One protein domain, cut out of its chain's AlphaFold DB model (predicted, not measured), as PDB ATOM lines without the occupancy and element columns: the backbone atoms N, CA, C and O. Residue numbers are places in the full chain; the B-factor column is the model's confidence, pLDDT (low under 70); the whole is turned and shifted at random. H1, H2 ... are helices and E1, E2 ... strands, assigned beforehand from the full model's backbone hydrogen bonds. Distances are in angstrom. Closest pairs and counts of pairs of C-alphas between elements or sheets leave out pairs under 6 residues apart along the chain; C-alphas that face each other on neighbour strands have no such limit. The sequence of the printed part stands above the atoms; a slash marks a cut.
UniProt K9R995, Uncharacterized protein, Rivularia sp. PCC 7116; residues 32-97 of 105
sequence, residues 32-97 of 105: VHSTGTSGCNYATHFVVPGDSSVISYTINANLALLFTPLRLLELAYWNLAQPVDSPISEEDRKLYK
ATOM      1  N   VAL A  32      16.541  45.733  36.989       63.16
ATOM      2  CA  VAL A  32      16.098  45.772  38.404       63.16
ATOM      3  C   VAL A  32      14.874  44.872  38.661       63.16
ATOM      4  O   VAL A  32      14.376  44.756  39.789       63.16
ATOM      5  N   HIS A  33      14.414  44.204  37.607       69.44
ATOM      6  CA  HIS A  33      13.554  43.031  37.622       69.44
ATOM      7  C   HIS A  33      14.336  41.790  37.155       69.44
ATOM      8  O   HIS A  33      15.395  41.872  36.541       69.44
ATOM      9  N   SER A  34      13.829  40.614  37.485       70.25
ATOM     10  CA  SER A  34      14.323  39.355  36.950       70.25
ATOM     11  C   SER A  34      13.586  39.036  35.653       70.25
ATOM     12  O   SER A  34      12.429  39.437  35.471       70.25
ATOM     13  N   THR A  35      14.247  38.306  34.762       74.44
ATOM     14  CA  THR A  35      13.629  37.736  33.567       74.44
ATOM     15  C   THR A  35      13.949  36.245  33.488       74.44
ATOM     16  O   THR A  35      15.068  35.819  33.782       74.44
ATOM     17  N   GLY A  36      12.937  35.440  33.170       73.81
ATOM     18  CA  GLY A  36      13.079  34.021  32.867       73.81
ATOM     19  C   GLY A  36      13.051  33.802  31.361       73.81
ATOM     20  O   GLY A  36      12.358  34.517  30.641       73.81
ATOM     21  N   THR A  37      13.762  32.786  30.880       77.56
ATOM     22  CA  THR A  37      13.822  32.454  29.449       77.56
ATOM     23  C   THR A  37      13.416  31.010  29.202       77.56
ATOM     24  O   THR A  37      13.819  30.125  29.957       77.56
ATOM     25  N   SER A  38      12.682  30.760  28.119       79.31
ATOM     26  CA  SER A  38      12.332  29.415  27.649       79.31
ATOM     27  C   SER A  38      12.401  29.382  26.129       79.31
ATOM     28  O   SER A  38      11.882  30.282  25.477       79.31
ATOM     29  N   GLY A  39      13.078  28.387  25.552       75.50
ATOM     30  CA  GLY A  39      13.136  28.223  24.093       75.50
ATOM     31  C   GLY A  39      13.624  29.457  23.320       75.50
ATOM     32  O   GLY A  39      13.223  29.644  22.179       75.50
ATOM     33  N   CYS A  40      14.472  30.292  23.933       79.25
ATOM     34  CA  CYS A  40      14.970  31.566  23.394       79.25
ATOM     35  C   CYS A  40      13.972  32.716  23.270       79.25
ATOM     36  O   CYS A  40      14.272  33.725  22.626       79.25
ATOM     37  N   ASN A  41      12.865  32.603  23.995       84.56
ATOM     38  CA  ASN A  41      11.912  33.674  24.214       84.56
ATOM     39  C   ASN A  41      11.919  34.110  25.685       84.56
ATOM     40  O   ASN A  41      12.333  33.354  26.580       84.56
ATOM     41  N   TYR A  42      11.435  35.323  25.941       82.94
ATOM     42  CA  TYR A  42      11.125  35.768  27.298       82.94
ATOM     43  C   TYR A  42       9.967  34.928  27.839       82.94
ATOM     44  O   TYR A  42       8.875  34.945  27.288       82.94
ATOM     45  N   ALA A  43      10.192  34.182  28.915       82.69
ATOM     46  CA  ALA A  43       9.159  33.359  29.541       82.69
ATOM     47  C   ALA A  43       8.424  34.123  30.646       82.69
ATOM     48  O   ALA A  43       7.221  33.963  30.828       82.69
ATOM     49  N   THR A  44       9.146  34.943  31.410       80.62
ATOM     50  CA  THR A  44       8.573  35.730  32.505       80.62
ATOM     51  C   THR A  44       9.378  36.998  32.751       80.62
ATOM     52  O   THR A  44      10.593  37.031  32.548       80.62
ATOM     53  N   HIS A  45       8.708  38.019  33.280       82.06
ATOM     54  CA  HIS A  45       9.335  39.187  33.894       82.06
ATOM     55  C   HIS A  45       8.754  39.366  35.294       82.06
ATOM     56  O   HIS A  45       7.536  39.317  35.465       82.06
ATOM     57  N   PHE A  46       9.593  39.559  36.312       75.50
ATOM     58  CA  PHE A  46       9.104  39.729  37.684       75.50
ATOM     59  C   PHE A  46      10.031  40.578  38.548       75.50
ATOM     60  O   PHE A  46      11.252  40.506  38.457       75.50
ATOM     61  N   VAL A  47       9.449  41.366  39.449       74.50
ATOM     62  CA  VAL A  47      10.197  42.102  40.472       74.50
ATOM     63  C   VAL A  47      10.334  41.208  41.696       74.50
ATOM     64  O   VAL A  47       9.334  40.828  42.296       74.50
ATOM     65  N   VAL A  48      11.566  40.883  42.089       63.84
ATOM     66  CA  VAL A  48      11.812  40.169  43.349       63.84
ATOM     67  C   VAL A  48      11.710  41.167  44.509       63.84
ATOM     68  O   VAL A  48      12.499  42.128  44.544       63.84
ATOM     69  N   PRO A  49      10.764  40.990  45.448       54.00
ATOM     70  CA  PRO A  49      10.734  41.780  46.669       54.00
ATOM     71  C   PRO A  49      11.950  41.405  47.526       54.00
ATOM     72  O   PRO A  49      12.121  40.250  47.893       54.00
ATOM     73  N   GLY A  50      12.816  42.376  47.823       52.84
ATOM     74  CA  GLY A  50      13.842  42.217  48.860       52.84
ATOM     75  C   GLY A  50      15.101  41.394  48.544       52.84
ATOM     76  O   GLY A  50      15.807  41.095  49.496       52.84
ATOM     77  N   ASP A  51      15.431  41.126  47.271       49.22
ATOM     78  CA  ASP A  51      16.706  40.517  46.812       49.22
ATOM     79  C   ASP A  51      16.866  39.004  47.131       49.22
ATOM     80  O   ASP A  51      16.999  38.612  48.283       49.22
ATOM     81  N   SER A  52      16.851  38.110  46.125       37.41
ATOM     82  CA  SER A  52      17.053  36.660  46.371       37.41
ATOM     83  C   SER A  52      17.548  35.817  45.182       37.41
ATOM     84  O   SER A  52      17.244  34.630  45.087       37.41
ATOM     85  N   SER A  53      18.372  36.375  44.286       35.81
ATOM     86  CA  SER A  53      19.232  35.537  43.429       35.81
ATOM     87  C   SER A  53      20.700  35.782  43.769       35.81
ATOM     88  O   SER A  53      21.107  36.913  44.028       35.81
ATOM     89  N   VAL A  54      21.489  34.704  43.781       39.69
ATOM     90  CA  VAL A  54      22.860  34.574  44.326       39.69
ATOM     91  C   VAL A  54      23.875  35.620  43.804       39.69
ATOM     92  O   VAL A  54      24.965  35.751  44.346       39.69
ATOM     93  N   ILE A  55      23.522  36.429  42.798       42.62
ATOM     94  CA  ILE A  55      24.408  37.401  42.128       42.62
ATOM     95  C   ILE A  55      24.063  38.875  42.483       42.62
ATOM     96  O   ILE A  55      24.778  39.807  42.093       42.62
ATOM     97  N   SER A  56      23.000  39.131  43.256       42.25
ATOM     98  CA  SER A  56      22.414  40.477  43.431       42.25
ATOM     99  C   SER A  56      22.748  41.208  44.751       42.25
ATOM    100  O   SER A  56      22.281  42.319  44.971       42.25
ATOM    101  N   TYR A  57      23.697  40.684  45.538       44.53
ATOM    102  CA  TYR A  57      24.158  41.197  46.849       44.53
ATOM    103  C   TYR A  57      24.584  42.683  46.945       44.53
ATOM    104  O   TYR A  57      24.929  43.159  48.026       44.53
ATOM    105  N   THR A  58      24.614  43.438  45.846       48.72
ATOM    106  CA  THR A  58      25.066  44.837  45.822       48.72
ATOM    107  C   THR A  58      23.937  45.867  45.908       48.72
ATOM    108  O   THR A  58      24.220  47.022  46.221       48.72
ATOM    109  N   ILE A  59      22.669  45.493  45.678       53.72
ATOM    110  CA  ILE A  59      21.530  46.371  45.992       53.72
ATOM    111  C   ILE A  59      20.987  45.924  47.341       53.72
ATOM    112  O   ILE A  59      20.136  45.051  47.430       53.72
ATOM    113  N   ASN A  60      21.517  46.541  48.397       59.53
ATOM    114  CA  ASN A  60      21.063  46.383  49.778       59.53
ATOM    115  C   ASN A  60      19.521  46.267  49.816       59.53
ATOM    116  O   ASN A  60      18.848  47.129  49.248       59.53
ATOM    117  N   ALA A  61      18.956  45.223  50.436       64.06
ATOM    118  CA  ALA A  61      17.521  44.898  50.376       64.06
ATOM    119  C   ALA A  61      16.598  46.101  50.682       64.06
ATOM    120  O   ALA A  61      15.516  46.244  50.110       64.06
ATOM    121  N   ASN A  62      17.075  47.029  51.515       67.31
ATOM    122  CA  ASN A  62      16.409  48.294  51.824       67.31
ATOM    123  C   ASN A  62      16.259  49.229  50.609       67.31
ATOM    124  O   ASN A  62      15.211  49.846  50.436       67.31
ATOM    125  N   LEU A  63      17.269  49.319  49.738       69.75
ATOM    126  CA  LEU A  63      17.192  50.073  48.483       69.75
ATOM    127  C   LEU A  63      16.240  49.396  47.494       69.75
ATOM    128  O   LEU A  63      15.460  50.075  46.828       69.75
ATOM    129  N   ALA A  64      16.259  48.061  47.432       70.50
ATOM    130  CA  ALA A  64      15.343  47.298  46.590       70.50
ATOM    131  C   ALA A  64      13.875  47.523  46.991       70.50
ATOM    132  O   ALA A  64      13.021  47.629  46.107       70.50
ATOM    133  N   LEU A  65      13.601  47.638  48.298       73.31
ATOM    134  CA  LEU A  65      12.293  48.004  48.845       73.31
ATOM    135  C   LEU A  65      11.942  49.465  48.550       73.31
ATOM    136  O   LEU A  65      10.869  49.727  48.005       73.31
ATOM    137  N   LEU A  66      12.859  50.397  48.831       80.19
ATOM    138  CA  LEU A  66      12.672  51.832  48.604       80.19
ATOM    139  C   LEU A  66      12.296  52.139  47.149       80.19
ATOM    140  O   LEU A  66      11.417  52.961  46.897       80.19
ATOM    141  N   PHE A  67      12.921  51.456  46.190       82.19
ATOM    142  CA  PHE A  67      12.681  51.651  44.759       82.19
ATOM    143  C   PHE A  67      11.598  50.744  44.157       82.19
ATOM    144  O   PHE A  67      11.387  50.783  42.947       82.19
ATOM    145  N   THR A  68      10.872  49.955  44.962       81.50
ATOM    146  CA  THR A  68       9.838  49.021  44.467       81.50
ATOM    147  C   THR A  68       8.838  49.661  43.497       81.50
ATOM    148  O   THR A  68       8.613  49.071  42.441       81.50
ATOM    149  N   PRO A  69       8.277  50.862  43.757       85.06
ATOM    150  CA  PRO A  69       7.368  51.505  42.806       85.06
ATOM    151  C   PRO A  69       7.985  51.727  41.417       85.06
ATOM    152  O   PRO A  69       7.365  51.400  40.409       85.06
ATOM    153  N   LEU A  70       9.224  52.227  41.346       85.62
ATOM    154  CA  LEU A  70       9.918  52.445  40.070       85.62
ATOM    155  C   LEU A  70      10.302  51.125  39.391       85.62
ATOM    156  O   LEU A  70      10.214  51.024  38.172       85.62
ATOM    157  N   ARG A  71      10.642  50.096  40.173       82.19
ATOM    158  CA  ARG A  71      10.910  48.740  39.666       82.19
ATOM    159  C   ARG A  71       9.675  48.103  39.038       82.19
ATOM    160  O   ARG A  71       9.790  47.435  38.017       82.19
ATOM    161  N   LEU A  72       8.497  48.320  39.624       83.94
ATOM    162  CA  LEU A  72       7.225  47.859  39.061       83.94
ATOM    163  C   LEU A  72       6.863  48.616  37.777       83.94
ATOM    164  O   LEU A  72       6.368  48.002  36.835       83.94
ATOM    165  N   LEU A  73       7.144  49.920  37.709       86.31
ATOM    166  CA  LEU A  73       6.972  50.694  36.475       86.31
ATOM    167  C   LEU A  73       7.923  50.225  35.369       86.31
ATOM    168  O   LEU A  73       7.497  50.071  34.228       86.31
ATOM    169  N   GLU A  74       9.185  49.948  35.703       83.00
ATOM    170  CA  GLU A  74      10.133  49.351  34.761       83.00
ATOM    171  C   GLU A  74       9.623  47.981  34.293       83.00
ATOM    172  O   GLU A  74       9.541  47.748  33.093       83.00
ATOM    173  N   LEU A  75       9.170  47.112  35.200       83.94
ATOM    174  CA  LEU A  75       8.569  45.825  34.837       83.94
ATOM    175  C   LEU A  75       7.386  45.976  33.863       83.94
ATOM    176  O   LEU A  75       7.277  45.216  32.902       83.94
ATOM    177  N   ALA A  76       6.493  46.939  34.098       86.31
ATOM    178  CA  ALA A  76       5.372  47.203  33.199       86.31
ATOM    179  C   ALA A  76       5.858  47.638  31.807       86.31
ATOM    180  O   ALA A  76       5.349  47.147  30.802       86.31
ATOM    181  N   TYR A  77       6.880  48.496  31.749       87.06
ATOM    182  CA  TYR A  77       7.526  48.873  30.494       87.06
ATOM    183  C   TYR A  77       8.117  47.658  29.765       87.06
ATOM    184  O   TYR A  77       7.876  47.501  28.571       87.06
ATOM    185  N   TRP A  78       8.823  46.761  30.460       82.38
ATOM    186  CA  TRP A  78       9.415  45.574  29.830       82.38
ATOM    187  C   TRP A  78       8.371  44.576  29.340       82.38
ATOM    188  O   TRP A  78       8.526  44.049  28.247       82.38
ATOM    189  N   ASN A  79       7.262  44.387  30.059       84.56
ATOM    190  CA  ASN A  79       6.153  43.568  29.555       84.56
ATOM    191  C   ASN A  79       5.519  44.134  28.269       84.56
ATOM    192  O   ASN A  79       4.938  43.375  27.501       84.56
ATOM    193  N   LEU A  80       5.619  45.447  28.033       89.62
ATOM    194  CA  LEU A  80       5.145  46.085  26.801       89.62
ATOM    195  C   LEU A  80       6.196  46.044  25.684       89.62
ATOM    196  O   LEU A  80       5.862  45.759  24.540       89.62
ATOM    197  N   ALA A  81       7.455  46.345  26.007       86.81
ATOM    198  CA  ALA A  81       8.545  46.412  25.036       86.81
ATOM    199  C   ALA A  81       9.040  45.023  24.600       86.81
ATOM    200  O   ALA A  81       9.487  44.849  23.469       86.81
ATOM    201  N   GLN A  82       8.971  44.047  25.503       84.94
ATOM    202  CA  GLN A  82       9.423  42.671  25.330       84.94
ATOM    203  C   GLN A  82       8.420  41.717  25.989       84.94
ATOM    204  O   GLN A  82       8.678  41.172  27.067       84.94
ATOM    205  N   PRO A  83       7.237  41.537  25.386       86.19
ATOM    206  CA  PRO A  83       6.200  40.703  25.971       86.19
ATOM    207  C   PRO A  83       6.675  39.260  26.157       86.19
ATOM    208  O   PRO A  83       7.595  38.789  25.482       86.19
ATOM    209  N   VAL A  84       6.027  38.543  27.073       85.50
ATOM    210  CA  VAL A  84       6.212  37.093  27.201       85.50
ATOM    211  C   VAL A  84       5.995  36.433  25.831       85.50
ATOM    212  O   VAL A  84       5.176  36.890  25.036       85.50
ATOM    213  N   ASP A  85       6.793  35.411  25.545       85.31
ATOM    214  CA  ASP A  85       6.914  34.694  24.274       85.31
ATOM    215  C   ASP A  85       7.555  35.476  23.117       85.31
ATOM    216  O   ASP A  85       7.761  34.906  22.043       85.31
ATOM    217  N   SER A  86       7.957  36.736  23.315       86.94
ATOM    218  CA  SER A  86       8.770  37.433  22.311       86.94
ATOM    219  C   SER A  86      10.221  36.920  22.287       86.94
ATOM    220  O   SER A  86      10.743  36.497  23.327       86.94
ATOM    221  N   PRO A  87      10.896  36.943  21.120       86.62
ATOM    222  CA  PRO A  87      12.292  36.524  21.005       86.62
ATOM    223  C   PRO A  87      13.232  37.393  21.844       86.62
ATOM    224  O   PRO A  87      13.080  38.614  21.884       86.62
ATOM    225  N   ILE A  88      14.253  36.781  22.454       82.69
ATOM    226  CA  ILE A  88      15.252  37.523  23.239       82.69
ATOM    227  C   ILE A  88      16.098  38.421  22.325       82.69
ATOM    228  O   ILE A  88      16.683  37.958  21.336       82.69
ATOM    229  N   SER A  89      16.219  39.699  22.696       79.81
ATOM    230  CA  SER A  89      17.030  40.683  21.971       79.81
ATOM    231  C   SER A  89      18.511  40.273  21.886       79.81
ATOM    232  O   SER A  89      19.021  39.470  22.677       79.81
ATOM    233  N   GLU A  90      19.240  40.778  20.888       77.94
ATOM    234  CA  GLU A  90      20.688  40.527  20.807       77.94
ATOM    235  C   GLU A  90      21.453  41.166  21.969       77.94
ATOM    236  O   GLU A  90      22.431  40.595  22.462       77.94
ATOM    237  N   GLU A  91      21.007  42.338  22.404       76.69
ATOM    238  CA  GLU A  91      21.576  43.084  23.516       76.69
ATOM    239  C   GLU A  91      21.464  42.285  24.818       76.69
ATOM    240  O   GLU A  91      22.471  42.094  25.508       76.69
ATOM    241  N   ASP A  92      20.284  41.735  25.120       73.56
ATOM    242  CA  ASP A  92      20.059  40.972  26.351       73.56
ATOM    243  C   ASP A  92      20.782  39.622  26.335       73.56
ATOM    244  O   ASP A  92      21.325  39.205  27.362       73.56
ATOM    245  N   ARG A  93      20.895  38.972  25.165       73.50
ATOM    246  CA  ARG A  93      21.724  37.764  25.000       73.50
ATOM    247  C   ARG A  93      23.178  38.010  25.409       73.50
ATOM    248  O   ARG A  93      23.763  37.174  26.100       73.50
ATOM    249  N   LYS A  94      23.742  39.160  25.023       71.12
ATOM    250  CA  LYS A  94      25.129  39.553  25.337       71.12
ATOM    251  C   LYS A  94      25.300  39.973  26.801       71.12
ATOM    252  O   LYS A  94      26.304  39.621  27.416       71.12
ATOM    253  N   LEU A  95      24.338  40.710  27.362       67.06
ATOM    254  CA  LEU A  95      24.405  41.251  28.727       67.06
ATOM    255  C   LEU A  95      24.154  40.200  29.816       67.06
ATOM    256  O   LEU A  95      24.861  40.194  30.824       67.06
ATOM    257  N   TYR A  96      23.182  39.308  29.615       64.06
ATOM    258  CA  TYR A  96      22.734  38.348  30.635       64.06
ATOM    259  C   TYR A  96      23.226  36.923  30.399       64.06
ATOM    260  O   TYR A  96      22.846  36.015  31.134       64.06
ATOM    261  N   LYS A  97      24.117  36.730  29.414       59.69
ATOM    262  CA  LYS A  97      24.701  35.428  29.064       59.69
ATOM    263  C   LYS A  97      23.630  34.353  28.853       59.69
ATOM    264  O   LYS A  97      23.785  33.221  29.309       59.69
TER     265      LYS A  97
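This is residues 32 to 97 of the 105 residues of an uncharacterized protein of Rivularia sp. PCC 7116 (UniProt K9R995). A two-stranded hairpin, E1 and E2, has the long helix H2 along its E2 side; short H1 makes a corner with H2, and short H3 lies on the E1 side, apart from both strands. A long loop, residues 47 to 60, leads from E2 to H1. The printed part has 66 residues, in order E1, E2, H1, H2, H3, of mixed class, with an antiparallel sheet; it is compact, radius of gyration of the C-alphas 12.4 A, spanning 33 by 23 by 17 A.

E1, residues 34 to 38, and E2, residues 41 to 46, form an antiparallel hairpin at 153 degrees; N 34 and O 46 are 2.8 A apart, within hydrogen-bond range. H2, residues 68 to 81, has its closest C-alphas to E2 at His 45 and Leu 75, 6.7 A. H1, residues 61 to 66, and H2 meet only through their link. H3, residues 90 to 95, is apart from H2. In H1, H2 and H3 every O i to N i+4 pair is within hydrogen-bond range.

E1 begins at C-alpha 34 (14.323, 39.355, 36.950) and is 13.8 A long; E2 is 15.0 A, H2 19.6 A. H3 ends at C-alpha 95 (24.405, 41.251, 28.727).

The farthest C-alphas, Gly 39 and Asn 62, are 34.4 A apart. The printed part has no cut; the link E2 to H1 is long. Residues 32 to 33, 48 to 63 and 95 to 97 have pLDDT under 70.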